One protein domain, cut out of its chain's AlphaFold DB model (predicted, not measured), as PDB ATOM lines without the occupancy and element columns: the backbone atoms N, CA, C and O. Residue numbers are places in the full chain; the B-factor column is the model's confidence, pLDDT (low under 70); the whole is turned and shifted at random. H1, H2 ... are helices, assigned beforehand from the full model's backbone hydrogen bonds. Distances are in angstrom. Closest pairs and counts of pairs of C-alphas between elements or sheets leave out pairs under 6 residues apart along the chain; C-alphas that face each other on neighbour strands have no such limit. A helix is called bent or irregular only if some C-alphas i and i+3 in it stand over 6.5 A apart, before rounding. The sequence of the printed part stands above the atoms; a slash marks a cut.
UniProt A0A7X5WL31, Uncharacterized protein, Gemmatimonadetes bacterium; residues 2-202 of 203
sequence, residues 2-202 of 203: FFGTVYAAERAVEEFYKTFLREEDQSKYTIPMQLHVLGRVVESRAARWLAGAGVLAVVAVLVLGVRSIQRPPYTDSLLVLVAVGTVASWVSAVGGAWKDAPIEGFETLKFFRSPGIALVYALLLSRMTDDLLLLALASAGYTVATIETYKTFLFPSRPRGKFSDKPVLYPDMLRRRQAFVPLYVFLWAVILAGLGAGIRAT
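This is residues 2 to 202 of the 203 residues of an uncharacterized protein of Gemmatimonadetes bacterium (UniProt A0A7X5WL31). A loose-edged slab of helices is built round H5, with H1 crossing it on one side and the bent helix H3 with H4 packed largely on the other. H2 and H7 run along the two far edges, H2 meeting H1 and the first residues of H5, H7 hardly reaching the core; short H6 lies at one end of the slab, where the two long links, residues 22 to 44 and 154 to 170, also lie. The printed part has 201 residues with seven named helices, H1 to H7 in chain order, and no named strand: all helix, with mostly crossed packing. It is compact, with a radius of gyration of the C-alphas of 18.4 A, and spans 51 by 42 by 28 A.

The longest helix, H3, residues 78 to 104, was assigned as one helix by its hydrogen bonds but is bent, with C-alphas 85 and 88 7.8 A apart. Its arms are H3a, residues 78 to 85, 9.7 A, and H3b, residues 88 to 104, 22.8 A. H3b has a kink of 31 degrees near residue 98 and is irregular, with C-alphas 99 and 102 6.8 A apart. H4, residues 108 to 125, 26.5 A, is only just irregular, with C-alphas 111 and 114 6.9 A apart. H5 spans residues 132 to 153, 31.4 A. H1, residues 2 to 21, 27.1 A, begins at C-alpha 2 (205.612, 189.230, 137.260). H2 spans residues 45 to 68, 34.4 A; H6, residues 171 to 178, 11.9 A. H7, residues 181 to 200, 28.4 A, ends at C-alpha 200 (189.418, 183.972, 139.836).

H5 is the hub, touching four helices. H3a touches it at Gly 85 and Ala 136, closest C-alphas 4.4 A. H3b and H4 form a hairpin, closest C-alphas Ser 89 and Pro 115 at 5.2 A. H4 touches H5 at a steep tilt of 53 degrees, closest C-alphas Tyr 121 and Ser 139 at 5.0 A. H1, with residues 2 to 11 alone, touches H5 about perpendicular at 76 degrees, closest C-alphas Ala 8 and Gly 141 at 4.0 A. H1 and H2 form a hairpin, closest C-alphas Phe 20 and Arg 48 at 5.0 A. H7 is close to H5 but not clearly touching, closest C-alphas Phe 153 and Val 181 at 6.7 A. H6 and H7 meet only through their link. Every O i to N i+4 pair is within hydrogen-bond range in H1, H2, H3a, H5 and H7, against 11 of 13 in H3b, 12 of 14 in H4 and 3 of 4 in H6.

The C-alphas of Pro 73 and Leu 169, the two farthest apart, are 53.4 A apart. The printed part has no cut. The links H1 to H2 and H5 to H6 are long. The model's pLDDT is under 70 at residues 73, 75 and 156 to 158.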
ATOM      1  N   PHE A   2     204.540 188.632 138.077       92.62
ATOM      2  CA  PHE A   2     205.612 189.230 137.260       92.62
ATOM      3  C   PHE A   2     205.837 190.727 137.524       92.62
ATOM      4  O   PHE A   2     206.930 191.104 137.933       92.62
ATOM      5  N   PHE A   3     204.790 191.555 137.387       94.50
ATOM      6  CA  PHE A   3     204.876 193.004 137.609       94.50
ATOM      7  C   PHE A   3     205.508 193.355 138.964       94.50
ATOM      8  O   PHE A   3     206.510 194.060 139.001       94.50
ATOM      9  N   GLY A   4     204.970 192.818 140.066       95.75
ATOM     10  CA  GLY A   4     205.498 193.089 141.405       95.75
ATOM     11  C   GLY A   4     206.954 192.639 141.561       95.75
ATOM     12  O   GLY A   4     207.769 193.373 142.098       95.75
ATOM     13  N   THR A   5     207.316 191.471 141.030       96.31
ATOM     14  CA  THR A   5     208.692 190.956 141.142       96.31
ATOM     15  C   THR A   5     209.688 191.854 140.412       96.31
ATOM     16  O   THR A   5     210.722 192.214 140.971       96.31
ATOM     17  N   VAL A   6     209.355 192.259 139.182       96.44
ATOM     18  CA  VAL A   6     210.185 193.173 138.386       96.44
ATOM     19  C   VAL A   6     210.306 194.527 139.077       96.44
ATOM     20  O   VAL A   6     211.411 195.042 139.198       96.44
ATOM     21  N   TYR A   7     209.199 195.072 139.588       95.81
ATOM     22  CA  TYR A   7     209.193 196.360 140.282       95.81
ATOM     23  C   TYR A   7     210.039 196.327 141.566       95.81
ATOM     24  O   TYR A   7     210.776 197.264 141.853       95.81
ATOM     25  N   ALA A   8     209.984 195.234 142.333       96.19
ATOM     26  CA  ALA A   8     210.824 195.061 143.517       96.19
ATOM     27  C   ALA A   8     212.313 194.963 143.166       96.19
ATOM     28  O   ALA A   8     213.139 195.570 143.847       96.19
ATOM     29  N   ALA A   9     212.654 194.209 142.117       95.69
ATOM     30  CA  ALA A   9     214.033 194.040 141.671       95.69
ATOM     31  C   ALA A   9     214.622 195.352 141.140       95.69
ATOM     32  O   ALA A   9     215.706 195.745 141.565       95.69
ATOM     33  N   GLU A  10     213.886 196.048 140.269       96.69
ATOM     34  CA  GLU A  10     214.245 197.379 139.775       96.69
ATOM     35  C   GLU A  10     214.515 198.317 140.949       96.69
ATOM     36  O   GLU A  10     215.605 198.891 141.051       96.69
ATOM     37  N   ARG A  11     213.589 198.358 141.916       94.44
ATOM     38  CA  ARG A  11     213.742 199.264 143.043       94.44
ATOM     39  C   ARG A  11     214.907 198.897 143.945       94.44
ATOM     40  O   ARG A  11     215.640 199.785 144.367       94.44
ATOM     41  N   ALA A  12     215.123 197.614 144.219       94.06
ATOM     42  CA  ALA A  12     216.264 197.157 145.006       94.06
ATOM     43  C   ALA A  12     217.597 197.547 144.351       94.06
ATOM     44  O   ALA A  12     218.500 198.023 145.041       94.06
ATOM     45  N   VAL A  13     217.708 197.402 143.026       96.31
ATOM     46  CA  VAL A  13     218.904 197.795 142.270       96.31
ATOM     47  C   VAL A  13     219.108 199.309 142.316       96.31
ATOM     48  O   VAL A  13     220.223 199.752 142.594       96.31
ATOM     49  N   GLU A  14     218.060 200.112 142.106       95.81
ATOM     50  CA  GLU A  14     218.188 201.574 142.142       95.81
ATOM     51  C   GLU A  14     218.555 202.080 143.548       95.81
ATOM     52  O   GLU A  14     219.439 202.930 143.693       95.81
ATOM     53  N   GLU A  15     217.927 201.539 144.599       94.19
ATOM     54  CA  GLU A  15     218.258 201.865 145.991       94.19
ATOM     55  C   GLU A  15     219.699 201.459 146.336       94.19
ATOM     56  O   GLU A  15     220.432 202.235 146.946       94.19
ATOM     57  N   PHE A  16     220.152 200.284 145.894       96.00
ATOM     58  CA  PHE A  16     221.526 199.845 146.121       96.00
ATOM     59  C   PHE A  16     222.537 200.758 145.417       96.00
ATOM     60  O   PHE A  16     223.498 201.239 146.028       96.00
ATOM     61  N   TYR A  17     222.296 201.036 144.134       97.12
ATOM     62  CA  TYR A  17     223.155 201.888 143.324       97.12
ATOM     63  C   TYR A  17     223.280 203.286 143.930       97.12
ATOM     64  O   TYR A  17     224.394 203.760 144.162       97.12
ATOM     65  N   LYS A  18     222.154 203.940 144.233       94.81
ATOM     66  CA  LYS A  18     222.165 205.326 144.715       94.81
ATOM     67  C   LYS A  18     222.787 205.464 146.110       94.81
ATOM     68  O   LYS A  18     223.398 206.495 146.380       94.81
ATOM     69  N   THR A  19     222.636 204.452 146.969       94.94
ATOM     70  CA  THR A  19     223.103 204.499 148.358       94.94
ATOM     71  C   THR A  19     224.586 204.152 148.472       94.94
ATOM     72  O   THR A  19     225.316 204.855 149.171       94.94
ATOM     73  N   PHE A  20     225.062 203.120 147.770       97.12
ATOM     74  CA  PHE A  20     226.415 202.593 147.990       97.12
ATOM     75  C   PHE A  20     227.407 202.901 146.867       97.12
ATOM     76  O   PHE A  20     228.596 203.050 147.143       97.12
ATOM     77  N   LEU A  21     226.951 202.996 145.614       96.50
ATOM     78  CA  LEU A  21     227.845 203.048 144.450       96.50
ATOM     79  C   LEU A  21     227.962 204.445 143.841       96.50
ATOM     80  O   LEU A  21     229.057 204.871 143.483       96.50
ATOM     81  N   ARG A  22     226.838 205.152 143.717       95.38
ATOM     82  CA  ARG A  22     226.759 206.442 143.036       95.38
ATOM     83  C   ARG A  22     227.525 207.521 143.795       95.38
ATOM     84  O   ARG A  22     227.398 207.644 145.014       95.38
ATOM     85  N   GLU A  23     228.261 208.345 143.059       93.94
ATOM     86  CA  GLU A  23     228.898 209.571 143.549       93.94
ATOM     87  C   GLU A  23     228.221 210.777 142.917       93.94
ATOM     88  O   GLU A  23     228.080 210.858 141.700       93.94
ATOM     89  N   GLU A  24     227.702 211.666 143.756       92.50
ATOM     90  CA  GLU A  24     226.896 212.799 143.324       92.50
ATOM     91  C   GLU A  24     226.882 213.865 144.419       92.50
ATOM     92  O   GLU A  24     226.922 213.526 145.603       92.50
ATOM     93  N   ASP A  25     226.753 215.134 144.035       92.81
ATOM     94  CA  ASP A  25     226.528 216.231 144.974       92.81
ATOM     95  C   ASP A  25     225.241 216.008 145.792       92.81
ATOM     96  O   ASP A  25     224.132 215.954 145.247       92.81
ATOM     97  N   GLN A  26     225.402 215.866 147.112       93.31
ATOM     98  CA  GLN A  26     224.304 215.636 148.051       93.31
ATOM     99  C   GLN A  26     223.622 216.931 148.514       93.31
ATOM    100  O   GLN A  26     222.517 216.860 149.051       93.31
ATOM    101  N   SER A  27     224.207 218.109 148.261       90.44
ATOM    102  CA  SER A  27     223.673 219.406 148.710       90.44
ATOM    103  C   SER A  27     222.290 219.732 148.121       90.44
ATOM    104  O   SER A  27     221.490 220.472 148.705       90.44
ATOM    105  N   LYS A  28     221.958 219.117 146.980       90.06
ATOM    106  CA  LYS A  28     220.656 219.240 146.315       90.06
ATOM    107  C   LYS A  28     219.519 218.482 146.998       90.06
ATOM    108  O   LYS A  28     218.361 218.704 146.653       90.06
ATOM    109  N   TYR A  29     219.817 217.612 147.961       91.19
ATOM    110  CA  TYR A  29     218.814 216.874 148.722       91.19
ATOM    111  C   TYR A  29     218.646 217.455 150.131       91.19
ATOM    112  O   TYR A  29     219.572 218.032 150.695       91.19
ATOM    113  N   THR A  30     217.438 217.355 150.683       90.25
ATOM    114  CA  THR A  30     217.196 217.543 152.123       90.25
ATOM    115  C   THR A  30     217.623 216.288 152.884       90.25
ATOM    116  O   THR A  30     218.301 216.380 153.899       90.25
ATOM    117  N   ILE A  31     217.278 215.110 152.351       91.06
ATOM    118  CA  ILE A  31     217.691 213.806 152.884       91.06
ATOM    119  C   ILE A  31     218.777 213.240 151.969       91.06
ATOM    120  O   ILE A  31     218.491 213.035 150.781       91.06
ATOM    121  N   PRO A  32     219.994 212.965 152.469       93.50
ATOM    122  CA  PRO A  32     221.054 212.434 151.630       93.50
ATOM    123  C   PRO A  32     220.651 211.110 150.973       93.50
ATOM    124  O   PRO A  32     220.024 210.243 151.579       93.50
ATOM    125  N   MET A  33     221.014 210.954 149.704       93.56
ATOM    126  CA  MET A  33     220.660 209.783 148.899       93.56
ATOM    127  C   MET A  33     221.744 208.709 148.918       93.56
ATOM    128  O   MET A  33     221.451 207.538 148.675       93.56
ATOM    129  N   GLN A  34     222.977 209.114 149.217       95.12
ATOM    130  CA  GLN A  34     224.073 208.216 149.555       95.12
ATOM    131  C   GLN A  34     223.934 207.685 150.983       95.12
ATOM    132  O   GLN A  34     223.171 208.213 151.798       95.12
ATOM    133  N   LEU A  35     224.711 206.644 151.285       95.38
ATOM    134  CA  LEU A  35     224.888 206.141 152.639       95.38
ATOM    135  C   LEU A  35     225.250 207.293 153.580       95.38
ATOM    136  O   LEU A  35     226.247 207.988 153.380       95.38
ATOM    137  N   HIS A  36     224.443 207.461 154.616       93.75
ATOM    138  CA  HIS A  36     224.641 208.472 155.636       93.75
ATOM    139  C   HIS A  36     224.256 207.915 157.002       93.75
ATOM    140  O   HIS A  36     223.457 206.988 157.115       93.75
ATOM    141  N   VAL A  37     224.831 208.493 158.049       94.06
ATOM    142  CA  VAL A  37     224.537 208.147 159.438       94.06
ATOM    143  C   VAL A  37     224.111 209.425 160.138       94.06
ATOM    144  O   VAL A  37     224.867 210.394 160.166       94.06
ATOM    145  N   LEU A  38     222.884 209.442 160.669       91.12
ATOM    146  CA  LEU A  38     222.309 210.610 161.351       91.12
ATOM    147  C   LEU A  38     222.402 211.894 160.498       91.12
ATOM    148  O   LEU A  38     222.871 212.935 160.950       91.12
ATOM    149  N   GLY A  39     222.023 211.783 159.222       88.56
ATOM    150  CA  GLY A  39     222.059 212.874 158.241       88.56
ATOM    151  C   GLY A  39     223.442 213.240 157.685       88.56
ATOM    152  O   GLY A  39     223.518 214.062 156.776       88.56
ATOM    153  N   ARG A  40     224.537 212.633 158.166       92.12
ATOM    154  CA  ARG A  40     225.900 212.905 157.672       92.12
ATOM    155  C   ARG A  40     226.346 211.858 156.659       92.12
ATOM    156  O   ARG A  40     226.369 210.670 156.976       92.12
ATOM    157  N   VAL A  41     226.697 212.301 155.455       95.31
ATOM    158  CA  VAL A  41     227.132 211.435 154.350       95.31
ATOM    159  C   VAL A  41     228.443 210.736 154.698       95.31
ATOM    160  O   VAL A  41     229.348 211.320 155.291       95.31
ATOM    161  N   VAL A  42     228.544 209.458 154.339       96.06
ATOM    162  CA  VAL A  42     229.787 208.696 154.453       96.06
ATOM    163  C   VAL A  42     230.656 208.989 153.231       96.06
ATOM    164  O   VAL A  42     230.482 208.390 152.170       96.06
ATOM    165  N   GLU A  43     231.618 209.895 153.395       94.38
ATOM    166  CA  GLU A  43     232.513 210.335 152.312       94.38
ATOM    167  C   GLU A  43     233.389 209.194 151.769       94.38
ATOM    168  O   GLU A  43     233.610 209.064 150.563       94.38
ATOM    169  N   SER A  44     233.846 208.300 152.655       96.44
ATOM    170  CA  SER A  44     234.696 207.172 152.270       96.44
ATOM    171  C   SER A  44     233.958 206.199 151.349       96.44
ATOM    172  O   SER A  44     233.084 205.439 151.773       96.44
ATOM    173  N   ARG A  45     234.365 206.172 150.076       96.19
ATOM    174  CA  ARG A  45     233.864 205.233 149.064       96.19
ATOM    175  C   ARG A  45     234.050 203.776 149.487       96.19
ATOM    176  O   ARG A  45     233.133 202.977 149.340       96.19
ATOM    177  N   ALA A  46     235.203 203.444 150.070       96.94
ATOM    178  CA  ALA A  46     235.479 202.099 150.564       96.94
ATOM    179  C   ALA A  46     234.502 201.695 151.679       96.94
ATOM    180  O   ALA A  46     233.961 200.592 151.649       96.94
ATOM    181  N   ALA A  47     234.205 202.601 152.618       97.19
ATOM    182  CA  ALA A  47     233.224 202.338 153.669       97.19
ATOM    183  C   ALA A  47     231.814 202.123 153.093       97.19
ATOM    184  O   ALA A  47     231.113 201.201 153.513       97.19
ATOM    185  N   ARG A  48     231.415 202.913 152.083       96.81
ATOM    186  CA  ARG A  48     230.138 202.723 151.373       96.81
ATOM    187  C   ARG A  48     230.066 201.369 150.673       96.81
ATOM    188  O   ARG A  48     229.052 200.685 150.775       96.81
ATOM    189  N   TRP A  49     231.139 200.948 150.012       97.31
ATOM    190  CA  TRP A  49     231.203 199.648 149.343       97.31
ATOM    191  C   TRP A  49     231.166 198.478 150.320       97.31
ATOM    192  O   TRP A  49     230.431 197.523 150.080       97.31
ATOM    193  N   LEU A  50     231.893 198.564 151.435       97.94
ATOM    194  CA  LEU A  50     231.855 197.550 152.490       97.94
ATOM    195  C   LEU A  50     230.454 197.428 153.100       97.94
ATOM    196  O   LEU A  50     229.953 196.318 153.263       97.94
ATOM    197  N   ALA A  51     229.786 198.553 153.368       96.50
ATOM    198  CA  ALA A  51     228.400 198.550 153.828       96.50
ATOM    199  C   ALA A  51     227.454 197.930 152.786       96.50
ATOM    200  O   ALA A  51     226.613 197.104 153.136       96.50
ATOM    201  N   GLY A  52     227.627 198.266 151.503       96.56
ATOM    202  CA  GLY A  52     226.870 197.665 150.404       96.56
ATOM    203  C   GLY A  52     227.074 196.151 150.314       96.56
ATOM    204  O   GLY A  52     226.101 195.403 150.247       96.56
ATOM    205  N   ALA A  53     228.318 195.674 150.394       98.00
ATOM    206  CA  ALA A  53     228.625 194.245 150.441       98.00
ATOM    207  C   ALA A  53     227.966 193.557 151.649       98.00
ATOM    208  O   ALA A  53     227.395 192.477 151.505       98.00
ATOM    209  N   GLY A  54     227.963 194.210 152.816       96.81
ATOM    210  CA  GLY A  54     227.245 193.744 154.003       96.81
ATOM    211  C   GLY A  54     225.736 193.610 153.772       96.81
ATOM    212  O   GLY A  54     225.152 192.582 154.108       96.81
ATOM    213  N   VAL A  55     225.101 194.597 153.130       94.00
ATOM    214  CA  VAL A  55     223.674 194.527 152.771       94.00
ATOM    215  C   VAL A  55     223.398 193.383 151.793       94.00
ATOM    216  O   VAL A  55     222.438 192.642 151.996       94.00
ATOM    217  N   LEU A  56     224.244 193.181 150.777       96.00
ATOM    218  CA  LEU A  56     224.105 192.047 149.852       96.00
ATOM    219  C   LEU A  56     224.229 190.701 150.575       96.00
ATOM    220  O   LEU A  56     223.456 189.789 150.287       96.00
ATOM    221  N   ALA A  57     225.147 190.583 151.537       96.75
ATOM    222  CA  ALA A  57     225.286 189.380 152.351       96.75
ATOM    223  C   ALA A  57     224.028 189.116 153.195       96.75
ATOM    224  O   ALA A  57     223.536 187.989 153.218       96.75
ATOM    225  N   VAL A  58     223.452 190.148 153.822       92.88
ATOM    226  CA  VAL A  58     222.185 190.026 154.567       92.88
ATOM    227  C   VAL A  58     221.046 189.594 153.646       92.88
ATOM    228  O   VAL A  58     220.307 188.672 153.984       92.88
ATOM    229  N   VAL A  59     220.917 190.201 152.462       92.44
ATOM    230  CA  VAL A  59     219.906 189.799 151.470       92.44
ATOM    231  C   VAL A  59     220.109 188.344 151.044       92.44
ATOM    232  O   VAL A  59     219.139 187.592 150.997       92.44
ATOM    233  N   ALA A  60     221.349 187.911 150.799       94.88
ATOM    234  CA  ALA A  60     221.653 186.521 150.466       94.88
ATOM    235  C   ALA A  60     221.245 185.561 151.595       94.88
ATOM    236  O   ALA A  60     220.595 184.552 151.326       94.88
ATOM    237  N   VAL A  61     221.548 185.892 152.855       94.31
ATOM    238  CA  VAL A  61     221.122 185.105 154.025       94.31
ATOM    239  C   VAL A  61     219.600 185.037 154.126       94.31
ATOM    240  O   VAL A  61     219.067 183.954 154.342       94.31
ATOM    241  N   LEU A  62     218.884 186.147 153.921       91.19
ATOM    242  CA  LEU A  62     217.418 186.157 153.925       91.19
ATOM    243  C   LEU A  62     216.844 185.277 152.810       91.19
ATOM    244  O   LEU A  62     215.929 184.495 153.058       91.19
ATOM    245  N   VAL A  63     217.404 185.351 151.599       92.62
ATOM    246  CA  VAL A  63     216.990 184.513 150.465       92.62
ATOM    247  C   VAL A  63     217.224 183.032 150.765       92.62
ATOM    248  O   VAL A  63     216.328 182.216 150.550       92.62
ATOM    249  N   LEU A  64     218.399 182.674 151.286       94.25
ATOM    250  CA  LEU A  64     218.715 181.301 151.687       94.25
ATOM    251  C   LEU A  64     217.810 180.826 152.831       94.25
ATOM    252  O   LEU A  64     217.324 179.698 152.793       94.25
ATOM    253  N   GLY A  65     217.527 181.694 153.803       90.69
ATOM    254  CA  GLY A  65     216.606 181.434 154.905       90.69
ATOM    255  C   GLY A  65     215.201 181.115 154.404       90.69
ATOM    256  O   GLY A  65     214.668 180.056 154.730       90.69
ATOM    257  N   VAL A  66     214.640 181.957 153.530       90.12
ATOM    258  CA  VAL A  66     213.329 181.718 152.903       90.12
ATOM    259  C   VAL A  66     213.331 180.419 152.091       90.12
ATOM    260  O   VAL A  66     212.407 179.620 152.224       90.12
ATOM    261  N   ARG A  67     214.388 180.141 151.313       90.25
ATOM    262  CA  ARG A  67     214.513 178.864 150.583       90.25
ATOM    263  C   ARG A  67     214.591 177.652 151.505       90.25
ATOM    264  O   ARG A  67     214.069 176.603 151.156       90.25
ATOM    265  N   SER A  68     215.225 177.769 152.669       89.81
ATOM    266  CA  SER A  68     215.363 176.646 153.606       89.81
ATOM    267  C   SER A  68     214.037 176.238 154.260       89.81
ATOM    268  O   SER A  68     213.845 175.068 154.597       89.81
ATOM    269  N   ILE A  69     213.107 177.191 154.404       86.75
ATOM    270  CA  ILE A  69     211.767 176.970 154.966       86.75
ATOM    271  C   ILE A  69     210.698 176.743 153.890       86.75
ATOM    272  O   ILE A  69     209.535 176.531 154.228       86.75
ATOM    273  N   GLN A  70     211.081 176.775 152.610       86.75
ATOM    274  CA  GLN A  70     210.218 176.526 151.460       86.75
ATOM    275  C   GLN A  70     209.711 175.075 151.495       86.75
ATOM    276  O   GLN A  70     210.327 174.164 150.945       86.75
ATOM    277  N   ARG A  71     208.591 174.851 152.183       78.12
ATOM    278  CA  ARG A  71     207.909 173.556 152.288       78.12
ATOM    279  C   ARG A  71     206.418 173.763 152.013       78.12
ATOM    280  O   ARG A  71     205.726 174.305 152.872       78.12
ATOM    281  N   PRO A  72     205.925 173.394 150.823       71.25
ATOM    282  CA  PRO A  72     204.495 173.436 150.531       71.25
ATOM    283  C   PRO A  72     203.714 172.446 151.422       71.25
ATOM    284  O   PRO A  72     204.266 171.394 151.753       71.25
ATOM    285  N   PRO A  73     202.437 172.715 151.764       68.31
ATOM    286  CA  PRO A  73     201.699 173.966 151.574       68.31
ATOM    287  C   PRO A  73     201.900 174.918 152.770       68.31
ATOM    288  O   PRO A  73     201.642 174.566 153.916       68.31
ATOM    289  N   TYR A  74     202.354 176.147 152.519       72.69
ATOM    290  CA  TYR A  74     202.528 177.176 153.561       72.69
ATOM    291  C   TYR A  74     201.447 178.266 153.514       72.69
ATOM    292  O   TYR A  74     201.403 179.133 154.390       72.69
ATOM    293  N   THR A  75     200.599 178.251 152.486       64.38
ATOM    294  CA  THR A  75     199.531 179.228 152.237       64.38
ATOM    295  C   THR A  75     198.471 179.238 153.343       64.38
ATOM    296  O   THR A  75     197.837 180.271 153.553       64.38
ATOM    297  N   ASP A  76     198.366 178.157 154.121       71.31
ATOM    298  CA  ASP A  76     197.477 178.050 155.285       71.31
ATOM    299  C   ASP A  76     198.042 178.722 156.550       71.31
ATOM    300  O   ASP A  76     197.306 179.038 157.487       71.31
ATOM    301  N   SER A  77     199.354 178.979 156.599       86.56
ATOM    302  CA  SER A  77     199.989 179.592 157.764       86.56
ATOM    303  C   SER A  77     200.025 181.110 157.635       86.56
ATOM    304  O   SER A  77     200.926 181.691 157.023       86.56
ATOM    305  N   LEU A  78     199.078 181.778 158.302       87.62
ATOM    306  CA  LEU A  78     199.072 183.238 158.417       87.62
ATOM    307  C   LEU A  78     200.406 183.774 158.960       87.62
ATOM    308  O   LEU A  78     200.873 184.818 158.512       87.62
ATOM    309  N   LEU A  79     201.051 183.046 159.878       89.44
ATOM    310  CA  LEU A  79     202.357 183.424 160.416       89.44
ATOM    311  C   LEU A  79     203.432 183.467 159.323       89.44
ATOM    312  O   LEU A  79     204.212 184.415 159.286       89.44
ATOM    313  N   VAL A  80     203.460 182.484 158.417       88.06
ATOM    314  CA  VAL A  80     204.412 182.465 157.294       88.06
ATOM    315  C   VAL A  80     204.108 183.593 156.313       88.06
ATOM    316  O   VAL A  80     205.031 184.284 155.883       88.06
ATOM    317  N   LEU A  81     202.832 183.842 156.002       87.31
ATOM    318  CA  LEU A  81     202.432 184.947 155.124       87.31
ATOM    319  C   LEU A  81     202.818 186.311 155.703       87.31
ATOM    320  O   LEU A  81     203.340 187.158 154.980       87.31
ATOM    321  N   VAL A  82     202.615 186.513 157.006       90.75
ATOM    322  CA  VAL A  82     203.043 187.728 157.703       90.75
ATOM    323  C   VAL A  82     204.565 187.825 157.698       90.75
ATOM    324  O   VAL A  82     205.098 188.841 157.264       90.75
ATOM    325  N   ALA A  83     205.278 186.786 158.130       91.06
ATOM    326  CA  ALA A  83     206.729 186.834 158.271       91.06
ATOM    327  C   ALA A  83     207.431 187.013 156.916       91.06
ATOM    328  O   ALA A  83     208.203 187.952 156.739       91.06
ATOM    329  N   VAL A  84     207.142 186.144 155.947       91.56
ATOM    330  CA  VAL A  84     207.851 186.101 154.662       91.56
ATOM    331  C   VAL A  84     207.251 187.077 153.660       91.56
ATOM    332  O   VAL A  84     207.979 187.837 153.028       91.56
ATOM    333  N   GLY A  85     205.923 187.132 153.562       92.12
ATOM    334  CA  GLY A  85     205.235 188.019 152.625       92.12
ATOM    335  C   GLY A  85     205.445 189.508 152.916       92.12
ATOM    336  O   GLY A  85     205.246 190.324 152.019       92.12
ATOM    337  N   THR A  86     205.886 189.888 154.122       94.25
ATOM    338  CA  THR A  86     206.156 191.295 154.472       94.25
ATOM    339  C   THR A  86     207.629 191.617 154.734       94.25
ATOM    340  O   THR A  86     207.960 192.795 154.886       94.25
ATOM    341  N   VAL A  87     208.537 190.628 154.727       92.94
ATOM    342  CA  VAL A  87     209.947 190.804 155.139       92.94
ATOM    343  C   VAL A  87     210.652 191.937 154.391       92.94
ATOM    344  O   VAL A  87     211.271 192.808 155.001       92.94
ATOM    345  N   ALA A  88     210.501 192.000 153.068       91.06
ATOM    346  CA  ALA A  88     211.139 193.026 152.251       91.06
ATOM    347  C   ALA A  88     210.556 194.428 152.518       91.06
ATOM    348  O   ALA A  88     211.276 195.426 152.484       91.06
ATOM    349  N   SER A  89     209.266 194.525 152.853       91.75
ATOM    350  CA  SER A  89     208.644 195.796 153.244       91.75
ATOM    351  C   SER A  89     209.013 196.238 154.658       91.75
ATOM    352  O   SER A  89     209.078 197.445 154.893       91.75
ATOM    353  N   TRP A  90     209.331 195.311 155.565       93.06
ATOM    354  CA  TRP A  90     209.964 195.635 156.847       93.06
ATOM    355  C   TRP A  90     211.372 196.183 156.664       93.06
ATOM    356  O   TRP A  90     211.679 197.243 157.205       93.06
ATOM    357  N   VAL A  91     212.202 195.526 155.848       90.88
ATOM    358  CA  VAL A  91     213.545 196.026 155.507       90.88
ATOM    359  C   VAL A  91     213.454 197.435 154.911       90.88
ATOM    360  O   VAL A  91     214.174 198.336 155.337       90.88
ATOM    361  N   SER A  92     212.513 197.660 153.990       89.69
ATOM    362  CA  SER A  92     212.262 198.983 153.408       89.69
ATOM    363  C   SER A  92     211.783 200.014 154.443       89.69
ATOM    364  O   SER A  92     212.253 201.151 154.426       89.69
ATOM    365  N   ALA A  93     210.895 199.637 155.370       92.00
ATOM    366  CA  ALA A  93     210.402 200.522 156.429       92.00
ATOM    367  C   ALA A  93     211.510 200.926 157.410       92.00
ATOM    368  O   ALA A  93     211.637 202.103 157.738       92.00
ATOM    369  N   VAL A  94     212.339 199.970 157.834       92.38
ATOM    370  CA  VAL A  94     213.484 200.211 158.723       92.38
ATOM    371  C   VAL A  94     214.536 201.064 158.024       92.38
ATOM    372  O   VAL A  94     214.977 202.059 158.590       92.38
ATOM    373  N   GLY A  95     214.888 200.743 156.775       89.81
ATOM    374  CA  GLY A  95     215.813 201.557 155.984       89.81
ATOM    375  C   GLY A  95     215.288 202.978 155.752       89.81
ATOM    376  O   GLY A  95     216.046 203.941 155.830       89.81
ATOM    377  N   GLY A  96     213.978 203.121 155.531       89.31
ATOM    378  CA  GLY A  96     213.292 204.409 155.451       89.31
ATOM    379  C   GLY A  96     213.330 205.196 156.761       89.31
ATOM    380  O   GLY A  96     213.663 206.371 156.760       89.31
ATOM    381  N   ALA A  97     213.055 204.557 157.895       91.56
ATOM    382  CA  ALA A  97     213.129 205.214 159.196       91.56
ATOM    383  C   ALA A  97     214.564 205.627 159.543       91.56
ATOM    384  O   ALA A  97     214.783 206.740 160.001       91.56
ATOM    385  N   TRP A  98     215.545 204.765 159.283       90.31
ATOM    386  CA  TRP A  98     216.950 205.064 159.546       90.31
ATOM    387  C   TRP A  98     217.447 206.291 158.777       90.31
ATOM    388  O   TRP A  98     218.170 207.110 159.344       90.31
ATOM    389  N   LYS A  99     217.042 206.431 157.510       87.94
ATOM    390  CA  LYS A  99     217.453 207.552 156.659       87.94
ATOM    391  C   LYS A  99     216.629 208.828 156.916       87.94
ATOM    392  O   LYS A  99     217.189 209.916 156.984       87.94
ATOM    393  N   ASP A 100     215.308 208.702 157.069       88.69
ATOM    394  CA  ASP A 100     214.397 209.852 157.085       88.69
ATOM    395  C   ASP A 100     214.231 210.406 158.516       88.69
ATOM    396  O   ASP A 100     214.229 211.620 158.710       88.69
ATOM    397  N   ALA A 101     214.149 209.548 159.546       90.75
ATOM    398  CA  ALA A 101     213.798 209.969 160.910       90.75
ATOM    399  C   ALA A 101     214.807 210.907 161.599       90.75
ATOM    400  O   ALA A 101     214.359 211.780 162.341       90.75
ATOM    401  N   PRO A 102     216.134 210.802 161.377       90.88
ATOM    402  CA  PRO A 102     217.080 211.767 161.939       90.88
ATOM    403  C   PRO A 102     216.895 213.202 161.423       90.88
ATOM    404  O   PRO A 102     217.408 214.127 162.045       90.88
ATOM    405  N   ILE A 103     216.207 213.382 160.288       89.12
ATOM    406  CA  ILE A 103     216.029 214.678 159.617       89.12
ATOM    407  C   ILE A 103     214.576 215.154 159.733       89.12
ATOM    408  O   ILE A 103     214.333 216.293 160.117       89.12
ATOM    409  N   GLU A 104     213.606 214.288 159.425       87.69
ATOM    410  CA  GLU A 104     212.173 214.620 159.401       87.69
ATOM    411  C   GLU A 104     211.436 214.259 160.709       87.69
ATOM    412  O   GLU A 104     210.286 214.652 160.896       87.69
ATOM    413  N   GLY A 105     212.075 213.522 161.624       88.44
ATOM    414  CA  GLY A 105     211.427 212.926 162.797       88.44
ATOM    415  C   GLY A 105     210.762 211.573 162.500       88.44
ATOM    416  O   GLY A 105     210.534 211.189 161.352       88.44
ATOM    417  N   PHE A 106     210.469 210.799 163.552       90.75
ATOM    418  CA  PHE A 106     209.833 209.486 163.412       90.75
ATOM    419  C   PHE A 106     208.304 209.591 163.445       90.75
ATOM    420  O   PHE A 106     207.723 210.058 164.422       90.75
ATOM    421  N   GLU A 107     207.642 209.082 162.404       86.94
ATOM    422  CA  GLU A 107     206.181 209.034 162.317       86.94
ATOM    423  C   GLU A 107     205.657 207.593 162.273       86.94
ATOM    424  O   GLU A 107     205.741 206.899 161.255       86.94
ATOM    425  N   THR A 108     205.028 207.164 163.367       89.06
ATOM    426  CA  THR A 108     204.570 205.784 163.592       89.06
ATOM    427  C   THR A 108     203.639 205.260 162.495       89.06
ATOM    428  O   THR A 108     203.840 204.169 161.968       89.06
ATOM    429  N   LEU A 109     202.635 206.041 162.080       85.94
ATOM    430  CA  LEU A 109     201.692 205.604 161.039       85.94
ATOM    431  C   LEU A 109     202.363 205.473 159.664       85.94
ATOM    432  O   LEU A 109     202.028 204.580 158.885       85.94
ATOM    433  N   LYS A 110     203.340 206.337 159.360       83.81
ATOM    434  CA  LYS A 110     204.114 206.241 158.117       83.81
ATOM    435  C   LYS A 110     205.017 205.009 158.117       83.81
ATOM    436  O   LYS A 110     205.176 204.411 157.052       83.81
ATOM    437  N   PHE A 111     205.547 204.629 159.282       89.75
ATOM    438  CA  PHE A 111     206.402 203.458 159.468       89.75
ATOM    439  C   PHE A 111     205.665 202.144 159.175       89.75
ATOM    440  O   PHE A 111     206.137 201.339 158.374       89.75
ATOM    441  N   PHE A 112     204.466 201.950 159.736       93.38
ATOM    442  CA  PHE A 112     203.703 200.706 159.546       93.38
ATOM    443  C   PHE A 112     202.967 200.600 158.202       93.38
ATOM    444  O   PHE A 112     202.479 199.525 157.849       93.38
ATOM    445  N   ARG A 113     202.903 201.681 157.412       91.19
ATOM    446  CA  ARG A 113     202.184 201.686 156.128       91.19
ATOM    447  C   ARG A 113     202.716 200.638 155.148       91.19
ATOM    448  O   ARG A 113     201.916 199.934 154.540       91.19
ATOM    449  N   SER A 114     204.033 200.543 154.956       90.50
ATOM    450  CA  SER A 114     204.619 199.583 154.007       90.50
ATOM    451  C   SER A 114     204.381 198.125 154.419       90.50
ATOM    452  O   SER A 114     203.863 197.388 153.584       90.50
ATOM    453  N   PRO A 115     204.663 197.692 155.667       94.19
ATOM    454  CA  PRO A 115     204.312 196.345 156.115       94.19
ATOM    455  C   PRO A 115     202.817 196.031 155.985       94.19
ATOM    456  O   PRO A 115     202.462 194.948 155.530       94.19
ATOM    457  N   GLY A 116     201.941 196.986 156.320       94.75
ATOM    458  CA  GLY A 116     200.492 196.802 156.223       94.75
ATOM    459  C   GLY A 116     200.010 196.581 154.786       94.75
ATOM    460  O   GLY A 116     199.282 195.627 154.519       94.75
ATOM    461  N   ILE A 117     200.458 197.411 153.836       95.50
ATOM    462  CA  ILE A 117     200.132 197.235 152.410       95.50
ATOM    463  C   ILE A 117     200.728 195.921 151.874       95.50
ATOM    464  O   ILE A 117     200.069 195.210 151.114       95.50
ATOM    465  N   ALA A 118     201.934 195.554 152.312       96.31
ATOM    466  CA  ALA A 118     202.577 194.309 151.901       96.31
ATOM    467  C   ALA A 118     201.818 193.077 152.373       96.31
ATOM    468  O   ALA A 118     201.710 192.121 151.614       96.31
ATOM    469  N   LEU A 119     201.245 193.115 153.579       95.50
ATOM    470  CA  LEU A 119     200.407 192.033 154.082       95.50
ATOM    471  C   LEU A 119     199.166 191.841 153.204       95.50
ATOM    472  O   LEU A 119     198.845 190.710 152.849       95.50
ATOM    473  N   VAL A 120     198.509 192.931 152.794       95.31
ATOM    474  CA  VAL A 120     197.357 192.863 151.879       95.31
ATOM    475  C   VAL A 120     197.752 192.188 150.565       95.31
ATOM    476  O   VAL A 120     197.084 191.250 150.134       95.31
ATOM    477  N   TYR A 121     198.863 192.599 149.946       95.81
ATOM    478  CA  TYR A 121     199.326 191.951 148.718       95.81
ATOM    479  C   TYR A 121     199.790 190.512 148.941       95.81
ATOM    480  O   TYR A 121     199.510 189.667 148.099       95.81
ATOM    481  N   ALA A 122     200.446 190.196 150.056       94.62
ATOM    482  CA  ALA A 122     200.850 188.831 150.374       94.62
ATOM    483  C   ALA A 122     199.634 187.895 150.493       94.62
ATOM    484  O   ALA A 122     199.663 186.799 149.946       94.62
ATOM    485  N   LEU A 123     198.546 188.341 151.129       93.00
ATOM    486  CA  LEU A 123     197.299 187.573 151.235       93.00
ATOM    487  C   LEU A 123     196.618 187.353 149.877       93.00
ATOM    488  O   LEU A 123     196.046 186.292 149.641       93.00
ATOM    489  N   LEU A 124     196.664 188.345 148.984       92.81
ATOM    490  CA  LEU A 124     196.092 188.228 147.639       92.81
ATOM    491  C   LEU A 124     196.933 187.310 146.745       92.81
ATOM    492  O   LEU A 124     196.401 186.462 146.034       92.81
ATOM    493  N   LEU A 125     198.254 187.480 146.778       93.31
ATOM    494  CA  LEU A 125     199.186 186.790 145.889       93.31
ATOM    495  C   LEU A 125     199.510 185.367 146.345       93.31
ATOM    496  O   LEU A 125     199.890 184.554 145.506       93.31
ATOM    497  N   SER A 126     199.323 185.033 147.626       92.25
ATOM    498  CA  SER A 126     199.476 183.657 148.119       92.25
ATOM    499  C   SER A 126     198.499 182.687 147.456       92.25
ATOM    500  O   SER A 126     198.774 181.499 147.375       92.25
ATOM    501  N   ARG A 127     197.388 183.188 146.902       90.12
ATOM    502  CA  ARG A 127     196.443 182.399 146.096       90.12
ATOM    503  C   ARG A 127     196.948 182.067 144.696       90.12
ATOM    504  O   ARG A 127     196.266 181.351 143.977       90.12
ATOM    505  N   MET A 128     198.078 182.635 144.279       90.19
ATOM    506  CA  MET A 128     198.612 182.529 142.919       90.19
ATOM    507  C   MET A 128     200.005 181.893 142.873       90.19
ATOM    508  O   MET A 128     200.555 181.724 141.784       90.19
ATOM    509  N   THR A 129     200.624 181.611 144.023       90.25
ATOM    510  CA  THR A 129     201.958 181.015 144.068       90.25
ATOM    511  C   THR A 129     202.217 180.236 145.351       90.25
ATOM    512  O   THR A 129     201.907 180.701 146.448       90.25
ATOM    513  N   ASP A 130     202.912 179.114 145.180       89.12
ATOM    514  CA  ASP A 130     203.573 178.367 146.246       89.12
ATOM    515  C   ASP A 130     205.096 178.599 146.250       89.12
ATOM    516  O   ASP A 130     205.823 177.812 146.839       89.12
ATOM    517  N   ASP A 131     205.610 179.692 145.664       92.12
ATOM    518  CA  ASP A 131     206.991 180.153 145.880       92.12
ATOM    519  C   ASP A 131     207.064 181.338 146.870       92.12
ATOM    520  O   ASP A 131     206.574 182.436 146.586       92.12
ATOM    521  N   LEU A 132     207.692 181.139 148.043       92.31
ATOM    522  CA  LEU A 132     207.781 182.161 149.092       92.31
ATOM    523  C   LEU A 132     208.653 183.351 148.695       92.31
ATOM    524  O   LEU A 132     208.378 184.479 149.108       92.31
ATOM    525  N   LEU A 133     209.710 183.119 147.911       92.88
ATOM    526  CA  LEU A 133     210.556 184.204 147.419       92.88
ATOM    527  C   LEU A 133     209.784 185.049 146.416       92.88
ATOM    528  O   LEU A 133     209.812 186.278 146.497       92.88
ATOM    529  N   LEU A 134     209.076 184.399 145.494       94.25
ATOM    530  CA  LEU A 134     208.245 185.084 144.516       94.25
ATOM    531  C   LEU A 134     207.128 185.868 145.209       94.25
ATOM    532  O   LEU A 134     206.854 187.004 144.825       94.25
ATOM    533  N   LEU A 135     206.526 185.300 146.256       94.56
ATOM    534  CA  LEU A 135     205.540 185.977 147.091       94.56
ATOM    535  C   LEU A 135     206.124 187.231 147.751       94.56
ATOM    536  O   LEU A 135     205.545 188.304 147.604       94.56
ATOM    537  N   ALA A 136     207.270 187.107 148.430       94.56
ATOM    538  CA  ALA A 136     207.923 188.205 149.143       94.56
ATOM    539  C   ALA A 136     208.380 189.337 148.207       94.56
ATOM    540  O   ALA A 136     208.237 190.517 148.532       94.56
ATOM    541  N   LEU A 137     208.925 188.994 147.035       95.94
ATOM    542  CA  LEU A 137     209.332 189.979 146.033       95.94
ATOM    543  C   LEU A 137     208.116 190.659 145.408       95.94
ATOM    544  O   LEU A 137     208.069 191.886 145.323       95.94
ATOM    545  N   ALA A 138     207.109 189.887 144.997       96.62
ATOM    546  CA  ALA A 138     205.931 190.452 144.362       96.62
ATOM    547  C   ALA A 138     205.149 191.358 145.321       96.62
ATOM    548  O   ALA A 138     204.806 192.474 144.929       96.62
ATOM    549  N   SER A 139     204.912 190.930 146.566       96.56
ATOM    550  CA  SER A 139     204.220 191.744 147.574       96.56
ATOM    551  C   SER A 139     204.958 193.057 147.841       96.56
ATOM    552  O   SER A 139     204.334 194.118 147.868       96.56
ATOM    553  N   ALA A 140     206.288 193.018 147.956       96.25
ATOM    554  CA  ALA A 140     207.102 194.209 148.141       96.25
ATOM    555  C   ALA A 140     207.004 195.160 146.946       96.25
ATOM    556  O   ALA A 140     206.806 196.358 147.137       96.25
ATOM    557  N   GLY A 141     207.084 194.648 145.719       96.81
ATOM    558  CA  GLY A 141     207.005 195.486 144.527       96.81
ATOM    559  C   GLY A 141     205.642 196.136 144.341       96.81
ATOM    560  O   GLY A 141     205.580 197.326 144.044       96.81
ATOM    561  N   TYR A 142     204.546 195.414 144.601       96.88
ATOM    562  CA  TYR A 142     203.212 196.022 144.622       96.88
ATOM    563  C   TYR A 142     203.085 197.084 145.718       96.88
ATOM    564  O   TYR A 142     202.547 198.159 145.459       96.88
ATOM    565  N   THR A 143     203.632 196.843 146.912       96.06
ATOM    566  CA  THR A 143     203.669 197.848 147.984       96.06
ATOM    567  C   THR A 143     204.389 199.119 147.548       96.06
ATOM    568  O   THR A 143     203.855 200.216 147.727       96.06
ATOM    569  N   VAL A 144     205.586 198.992 146.968       94.44
ATOM    570  CA  VAL A 144     206.354 200.144 146.483       94.44
ATOM    571  C   VAL A 144     205.580 200.857 145.377       94.44
ATOM    572  O   VAL A 144     205.349 202.059 145.502       94.44
ATOM    573  N   ALA A 145     205.107 200.138 144.355       94.75
ATOM    574  CA  ALA A 145     204.354 200.719 143.246       94.75
ATOM    575  C   ALA A 145     203.128 201.508 143.737       94.75
ATOM    576  O   ALA A 145     202.887 202.637 143.298       94.75
ATOM    577  N   THR A 146     202.379 200.953 144.692       93.75
ATOM    578  CA  THR A 146     201.207 201.599 145.296       93.75
ATOM    579  C   THR A 146     201.594 202.856 146.067       93.75
ATOM    580  O   THR A 146     201.002 203.917 145.856       93.75
ATOM    581  N   ILE A 147     202.611 202.780 146.932       90.94
ATOM    582  CA  ILE A 147     203.064 203.929 147.729       90.94
ATOM    583  C   ILE A 147     203.618 205.036 146.829       90.94
ATOM    584  O   ILE A 147     203.341 206.212 147.075       90.94
ATOM    585  N   GLU A 148     204.393 204.694 145.803       89.69
ATOM    586  CA  GLU A 148     204.958 205.662 144.867       89.69
ATOM    587  C   GLU A 148     203.881 206.314 144.010       89.69
ATOM    588  O   GLU A 148     203.890 207.538 143.881       89.69
ATOM    589  N   THR A 149     202.898 205.553 143.524       88.94
ATOM    590  CA  THR A 149     201.735 206.106 142.810       88.94
ATOM    591  C   THR A 149     200.966 207.077 143.704       88.94
ATOM    592  O   THR A 149     200.726 208.220 143.309       88.94
ATOM    593  N   TYR A 150     200.643 206.659 144.932       85.19
ATOM    594  CA  TYR A 150     199.955 207.486 145.926       85.19
ATOM    595  C   TYR A 150     200.720 208.791 146.190       85.19
ATOM    596  O   TYR A 150     200.156 209.881 146.093       85.19
ATOM    597  N   LYS A 151     202.028 208.705 146.469       82.56
ATOM    598  CA  LYS A 151     202.868 209.884 146.730       82.56
ATOM    599  C   LYS A 151     202.988 210.784 145.502       82.56
ATOM    600  O   LYS A 151     203.132 211.994 145.657       82.56
ATOM    601  N   THR A 152     202.952 210.200 144.307       82.06
ATOM    602  CA  THR A 152     203.227 210.900 143.054       82.06
ATOM    603  C   THR A 152     202.015 211.664 142.541       82.06
ATOM    604  O   THR A 152     202.142 212.835 142.192       82.06
ATOM    605  N   PHE A 153     200.842 211.036 142.521       80.31
ATOM    606  CA  PHE A 153     199.681 211.591 141.821       80.31
ATOM    607  C   PHE A 153     198.601 212.157 142.735       80.31
ATOM    608  O   PHE A 153     197.871 213.041 142.303       80.31
ATOM    609  N   LEU A 154     198.530 211.732 144.001       78.62
ATOM    610  CA  LEU A 154     197.520 212.247 144.935       78.62
ATOM    611  C   LEU A 154     197.974 213.507 145.685       78.62
ATOM    612  O   LEU A 154     197.168 214.150 146.349       78.62
ATOM    613  N   PHE A 155     199.246 213.901 145.551       75.88
ATOM    614  CA  PHE A 155     199.793 215.136 146.132       75.88
ATOM    615  C   PHE A 155     200.652 215.902 145.114       75.88
ATOM    616  O   PHE A 155     201.860 216.052 145.310       75.88
ATOM    617  N   PRO A 156     200.068 216.383 144.003       67.81
ATOM    618  CA  PRO A 156     200.833 216.938 142.888       67.81
ATOM    619  C   PRO A 156     201.381 218.349 143.146       67.81
ATOM    620  O   PRO A 156     202.145 218.847 142.329       67.81
ATOM    621  N   SER A 157     200.985 219.018 144.231       65.62
ATOM    622  CA  SER A 157     201.155 220.467 144.385       65.62
ATOM    623  C   SER A 157     202.456 220.919 145.054       65.62
ATOM    624  O   SER A 157     202.732 222.116 145.030       65.62
ATOM    625  N   ARG A 158     203.258 220.023 145.657       68.38
ATOM    626  CA  ARG A 158     204.500 220.399 146.368       68.38
ATOM    627  C   ARG A 158     205.591 219.319 146.283       68.38
ATOM    628  O   ARG A 158     205.251 218.133 146.258       68.38
ATOM    629  N   PRO A 159     206.885 219.695 146.281       73.56
ATOM    630  CA  PRO A 159     207.989 218.769 146.538       73.56
ATOM    631  C   PRO A 159     207.801 218.055 147.884       73.56
ATOM    632  O   PRO A 159     207.331 218.656 148.848       73.56
ATOM    633  N   ARG A 160     208.131 216.761 147.963       76.06
ATOM    634  CA  ARG A 160     207.995 215.955 149.191       76.06
ATOM    635  C   ARG A 160     209.234 215.101 149.439       76.06
ATOM    636  O   ARG A 160     209.957 214.768 148.497       76.06
ATOM    637  N   GLY A 161     209.411 214.685 150.692       79.25
ATOM    638  CA  GLY A 161     210.519 213.833 151.128       79.25
ATOM    639  C   GLY A 161     211.852 214.528 150.888       79.25
ATOM    640  O   GLY A 161     211.992 215.705 151.182       79.25
ATOM    641  N   LYS A 162     212.780 213.847 150.206       79.69
ATOM    642  CA  LYS A 162     214.146 214.326 149.911       79.69
ATOM    643  C   LYS A 162     214.283 215.711 149.253       79.69
ATOM    644  O   LYS A 162     215.406 216.186 149.117       79.69
ATOM    645  N   PHE A 163     213.191 216.327 148.804       84.50
ATOM    646  CA  PHE A 163     213.166 217.660 148.203       84.50
ATOM    647  C   PHE A 163     212.216 218.643 148.914       84.50
ATOM    648  O   PHE A 163     211.906 219.673 148.328       84.50
ATOM    649  N   SER A 164     211.717 218.334 150.118       82.06
ATOM    650  CA  SER A 164     210.711 219.129 150.852       82.06
ATOM    651  C   SER A 164     211.030 220.623 150.913       82.06
ATOM    652  O   SER A 164     210.150 221.442 150.661       82.06
ATOM    653  N   ASP A 165     212.294 220.955 151.173       84.31
ATOM    654  CA  ASP A 165     212.762 222.329 151.412       84.31
ATOM    655  C   ASP A 165     213.530 222.905 150.218       84.31
ATOM    656  O   ASP A 165     214.255 223.893 150.338       84.31
ATOM    657  N   LYS A 166     213.425 222.263 149.048       85.06
ATOM    658  CA  LYS A 166     214.143 222.677 147.840       85.06
ATOM    659  C   LYS A 166     213.214 223.454 146.902       85.06
ATOM    660  O   LYS A 166     212.051 223.076 146.733       85.06
ATOM    661  N   PRO A 167     213.708 224.523 146.252       86.12
ATOM    662  CA  PRO A 167     212.907 225.285 145.303       86.12
ATOM    663  C   PRO A 167     212.553 224.441 144.071       86.12
ATOM    664  O   PRO A 167     213.332 223.602 143.611       86.12
ATOM    665  N   VAL A 168     211.373 224.687 143.498       86.06
ATOM    666  CA  VAL A 168     210.956 224.059 142.238       86.06
ATOM    667  C   VAL A 168     211.681 224.744 141.081       86.06
ATOM    668  O   VAL A 168     211.302 225.836 140.672       86.06
ATOM    669  N   LEU A 169     212.704 224.086 140.536       86.62
ATOM    670  CA  LEU A 169     213.509 224.634 139.435       86.62
ATOM    671  C   LEU A 169     212.786 224.616 138.077       86.62
ATOM    672  O   LEU A 169     213.100 225.412 137.200       86.62
ATOM    673  N   TYR A 170     211.817 223.712 137.898       87.88
ATOM    674  CA  TYR A 170     211.159 223.467 136.609       87.88
ATOM    675  C   TYR A 170     209.629 223.365 136.756       87.88
ATOM    676  O   TYR A 170     209.068 222.262 136.722       87.88
ATOM    677  N   PRO A 171     208.922 224.495 136.926       86.12
ATOM    678  CA  PRO A 171     207.473 224.506 137.154       86.12
ATOM    679  C   PRO A 171     206.666 223.913 135.985       86.12
ATOM    680  O   PRO A 171     205.624 223.294 136.205       86.12
ATOM    681  N   ASP A 172     207.161 224.008 134.750       89.56
ATOM    682  CA  ASP A 172     206.483 223.424 133.585       89.56
ATOM    683  C   ASP A 172     206.447 221.894 133.627       89.56
ATOM    684  O   ASP A 172     205.454 221.281 133.224       89.56
ATOM    685  N   MET A 173     207.489 221.254 134.171       85.31
ATOM    686  CA  MET A 173     207.498 219.800 134.361       85.31
ATOM    687  C   MET A 173     206.447 219.360 135.384       85.31
ATOM    688  O   MET A 173     205.827 218.309 135.208       85.31
ATOM    689  N   LEU A 174     206.187 220.181 136.410       79.88
ATOM    690  CA  LEU A 174     205.135 219.916 137.393       79.88
ATOM    691  C   LEU A 174     203.752 219.869 136.729       79.88
ATOM    692  O   LEU A 174     202.953 218.983 137.034       79.88
ATOM    693  N   ARG A 175     203.498 220.772 135.772       82.94
ATOM    694  CA  ARG A 175     202.259 220.797 134.982       82.94
ATOM    695  C   ARG A 175     202.171 219.606 134.029       82.94
ATOM    696  O   ARG A 175     201.157 218.916 134.006       82.94
ATOM    697  N   ARG A 176     203.245 219.307 133.286       86.19
ATOM    698  CA  ARG A 176     203.283 218.179 132.332       86.19
ATOM    699  C   ARG A 176     203.061 216.828 133.005       86.19
ATOM    700  O   ARG A 176     202.398 215.972 132.432       86.19
ATOM    701  N   ARG A 177     203.550 216.641 134.234       83.62
ATOM    702  CA  ARG A 177     203.325 215.414 135.017       83.62
ATOM    703  C   ARG A 177     201.841 215.080 135.180       83.62
ATOM    704  O   ARG A 177     201.486 213.905 135.176       83.62
ATOM    705  N   GLN A 178     200.973 216.084 135.304       81.88
ATOM    706  CA  GLN A 178     199.534 215.867 135.473       81.88
ATOM    707  C   GLN A 178     198.900 215.217 134.237       81.88
ATOM    708  O   GLN A 178     197.978 214.419 134.377       81.88
ATOM    709  N   ALA A 179     199.451 215.458 133.042       87.31
ATOM    710  CA  ALA A 179     198.996 214.813 131.811       87.31
ATOM    711  C   ALA A 179     199.254 213.294 131.792       87.31
ATOM    712  O   ALA A 179     198.618 212.580 131.023       87.31
ATOM    713  N   PHE A 180     200.138 212.780 132.654       87.75
ATOM    714  CA  PHE A 180     200.386 211.342 132.788       87.75
ATOM    715  C   PHE A 180     199.420 210.645 133.753       87.75
ATOM    716  O   PHE A 180     199.391 209.416 133.781       87.75
ATOM    717  N   VAL A 181     198.603 211.379 134.521       87.31
ATOM    718  CA  VAL A 181     197.639 210.777 135.462       87.31
ATOM    719  C   VAL A 181     196.721 209.754 134.772       87.31
ATOM    720  O   VAL A 181     196.626 208.641 135.291       87.31
ATOM    721  N   PRO A 182     196.108 210.036 133.600       90.19
ATOM    722  CA  PRO A 182     195.252 209.062 132.922       90.19
ATOM    723  C   PRO A 182     195.991 207.775 132.541       90.19
ATOM    724  O   PRO A 182     195.447 206.687 132.708       90.19
ATOM    725  N   LEU A 183     197.248 207.885 132.093       90.31
ATOM    726  CA  LEU A 183     198.077 206.723 131.773       90.31
ATOM    727  C   LEU A 183     198.306 205.853 133.015       90.31
ATOM    728  O   LEU A 183     198.158 204.638 132.947       90.31
ATOM    729  N   TYR A 184     198.615 206.461 134.160       88.69
ATOM    730  CA  TYR A 184     198.793 205.714 135.407       88.69
ATOM    731  C   TYR A 184     197.501 205.055 135.888       88.69
ATOM    732  O   TYR A 184     197.538 203.904 136.318       88.69
ATOM    733  N   VAL A 185     196.362 205.743 135.785       90.88
ATOM    734  CA  VAL A 185     195.049 205.156 136.103       90.88
ATOM    735  C   VAL A 185     194.774 203.946 135.211       90.88
ATOM    736  O   VAL A 185     194.387 202.894 135.715       90.88
ATOM    737  N   PHE A 186     195.036 204.061 133.907       94.00
ATOM    738  CA  PHE A 186     194.894 202.953 132.966       94.00
ATOM    739  C   PHE A 186     195.805 201.769 133.323       94.00
ATOM    740  O   PHE A 186     195.332 200.636 133.392       94.00
ATOM    741  N   LEU A 187     197.085 202.015 133.618       92.62
ATOM    742  CA  LEU A 187     198.022 200.962 134.021       92.62
ATOM    743  C   LEU A 187     197.556 200.242 135.290       92.62
ATOM    744  O   LEU A 187     197.583 199.013 135.341       92.62
ATOM    745  N   TRP A 188     197.069 200.979 136.291       93.81
ATOM    746  CA  TRP A 188     196.498 200.374 137.493       93.81
ATOM    747  C   TRP A 188     195.233 199.575 137.205       93.81
ATOM    748  O   TRP A 188     195.082 198.488 137.756       93.81
ATOM    749  N   ALA A 189     194.359 200.050 136.316       95.19
ATOM    750  CA  ALA A 189     193.184 199.292 135.899       95.19
ATOM    751  C   ALA A 189     193.580 197.952 135.256       95.19
ATOM    752  O   ALA A 189     193.035 196.915 135.629       95.19
ATOM    753  N   VAL A 190     194.583 197.945 134.367       95.12
ATOM    754  CA  VAL A 190     195.119 196.716 133.752       95.12
ATOM    755  C   VAL A 190     195.724 195.784 134.804       95.12
ATOM    756  O   VAL A 190     195.445 194.586 134.806       95.12
ATOM    757  N   ILE A 191     196.522 196.322 135.730       93.25
ATOM    758  CA  ILE A 191     197.151 195.551 136.810       93.25
ATOM    759  C   ILE A 191     196.097 194.900 137.714       93.25
ATOM    760  O   ILE A 191     196.204 193.713 138.023       93.25
ATOM    761  N   LEU A 192     195.086 195.662 138.136       92.94
ATOM    762  CA  LEU A 192     194.019 195.180 139.012       92.94
ATOM    763  C   LEU A 192     193.118 194.170 138.296       92.94
ATOM    764  O   LEU A 192     192.769 193.154 138.891       92.94
ATOM    765  N   ALA A 193     192.799 194.398 137.018       93.44
ATOM    766  CA  ALA A 193     192.069 193.435 136.200       93.44
ATOM    767  C   ALA A 193     192.847 192.118 136.061       93.44
ATOM    768  O   ALA A 193     192.276 191.046 136.251       93.44
ATOM    769  N   GLY A 194     194.160 192.187 135.810       91.44
ATOM    770  CA  GLY A 194     195.028 191.011 135.751       91.44
ATOM    771  C   GLY A 194     195.121 190.267 137.086       91.44
ATOM    772  O   GLY A 194     195.070 189.039 137.109       91.44
ATOM    773  N   LEU A 195     195.202 190.994 138.205       90.62
ATOM    774  CA  LEU A 195     195.194 190.405 139.546       90.62
ATOM    775  C   LEU A 195     193.851 189.719 139.848       90.62
ATOM    776  O   LEU A 195     193.839 188.587 140.320       90.62
ATOM    777  N   GLY A 196     192.730 190.361 139.508       91.25
ATOM    778  CA  GLY A 196     191.392 189.791 139.674       91.25
ATOM    779  C   GLY A 196     191.155 188.550 138.811       91.25
ATOM    780  O   GLY A 196     190.647 187.546 139.307       91.25
ATOM    781  N   ALA A 197     191.573 188.581 137.542       91.00
ATOM    782  CA  ALA A 197     191.504 187.424 136.651       91.00
ATOM    783  C   ALA A 197     192.356 186.257 137.172       91.00
ATOM    784  O   ALA A 197     191.903 185.115 137.165       91.00
ATOM    785  N   GLY A 198     193.559 186.554 137.675       89.56
ATOM    786  CA  GLY A 198     194.455 185.565 138.267       89.56
ATOM    787  C   GLY A 198     193.876 184.895 139.512       89.56
ATOM    788  O   GLY A 198     193.917 183.677 139.603       89.56
ATOM    789  N   ILE A 199     193.289 185.667 140.431       88.44
ATOM    790  CA  ILE A 199     192.630 185.119 141.630       88.44
ATOM    791  C   ILE A 199     191.405 184.282 141.247       88.44
ATOM    792  O   ILE A 199     191.190 183.217 141.809       88.44
ATOM    793  N   ARG A 200     190.596 184.733 140.279       89.19
ATOM    794  CA  ARG A 200     189.418 183.972 139.836       89.19
ATOM    795  C   ARG A 200     189.791 182.619 139.232       89.19
ATOM    796  O   ARG A 200     189.021 181.682 139.370       89.19
ATOM    797  N   ALA A 201     190.935 182.521 138.560       88.31
ATOM    798  CA  ALA A 201     191.406 181.269 137.978       88.31
ATOM    799  C   ALA A 201     191.893 180.246 139.023       88.31
ATOM    800  O   ALA A 201     192.132 179.099 138.659       88.31
ATOM    801  N   THR A 202     192.065 180.652 140.288       82.94
ATOM    802  CA  THR A 202     192.519 179.776 141.382       82.94
ATOM    803  C   THR A 202     191.420 179.425 142.391       82.94
ATOM    804  O   THR A 202     191.705 178.738 143.373       82.94
TER     805      THR A 202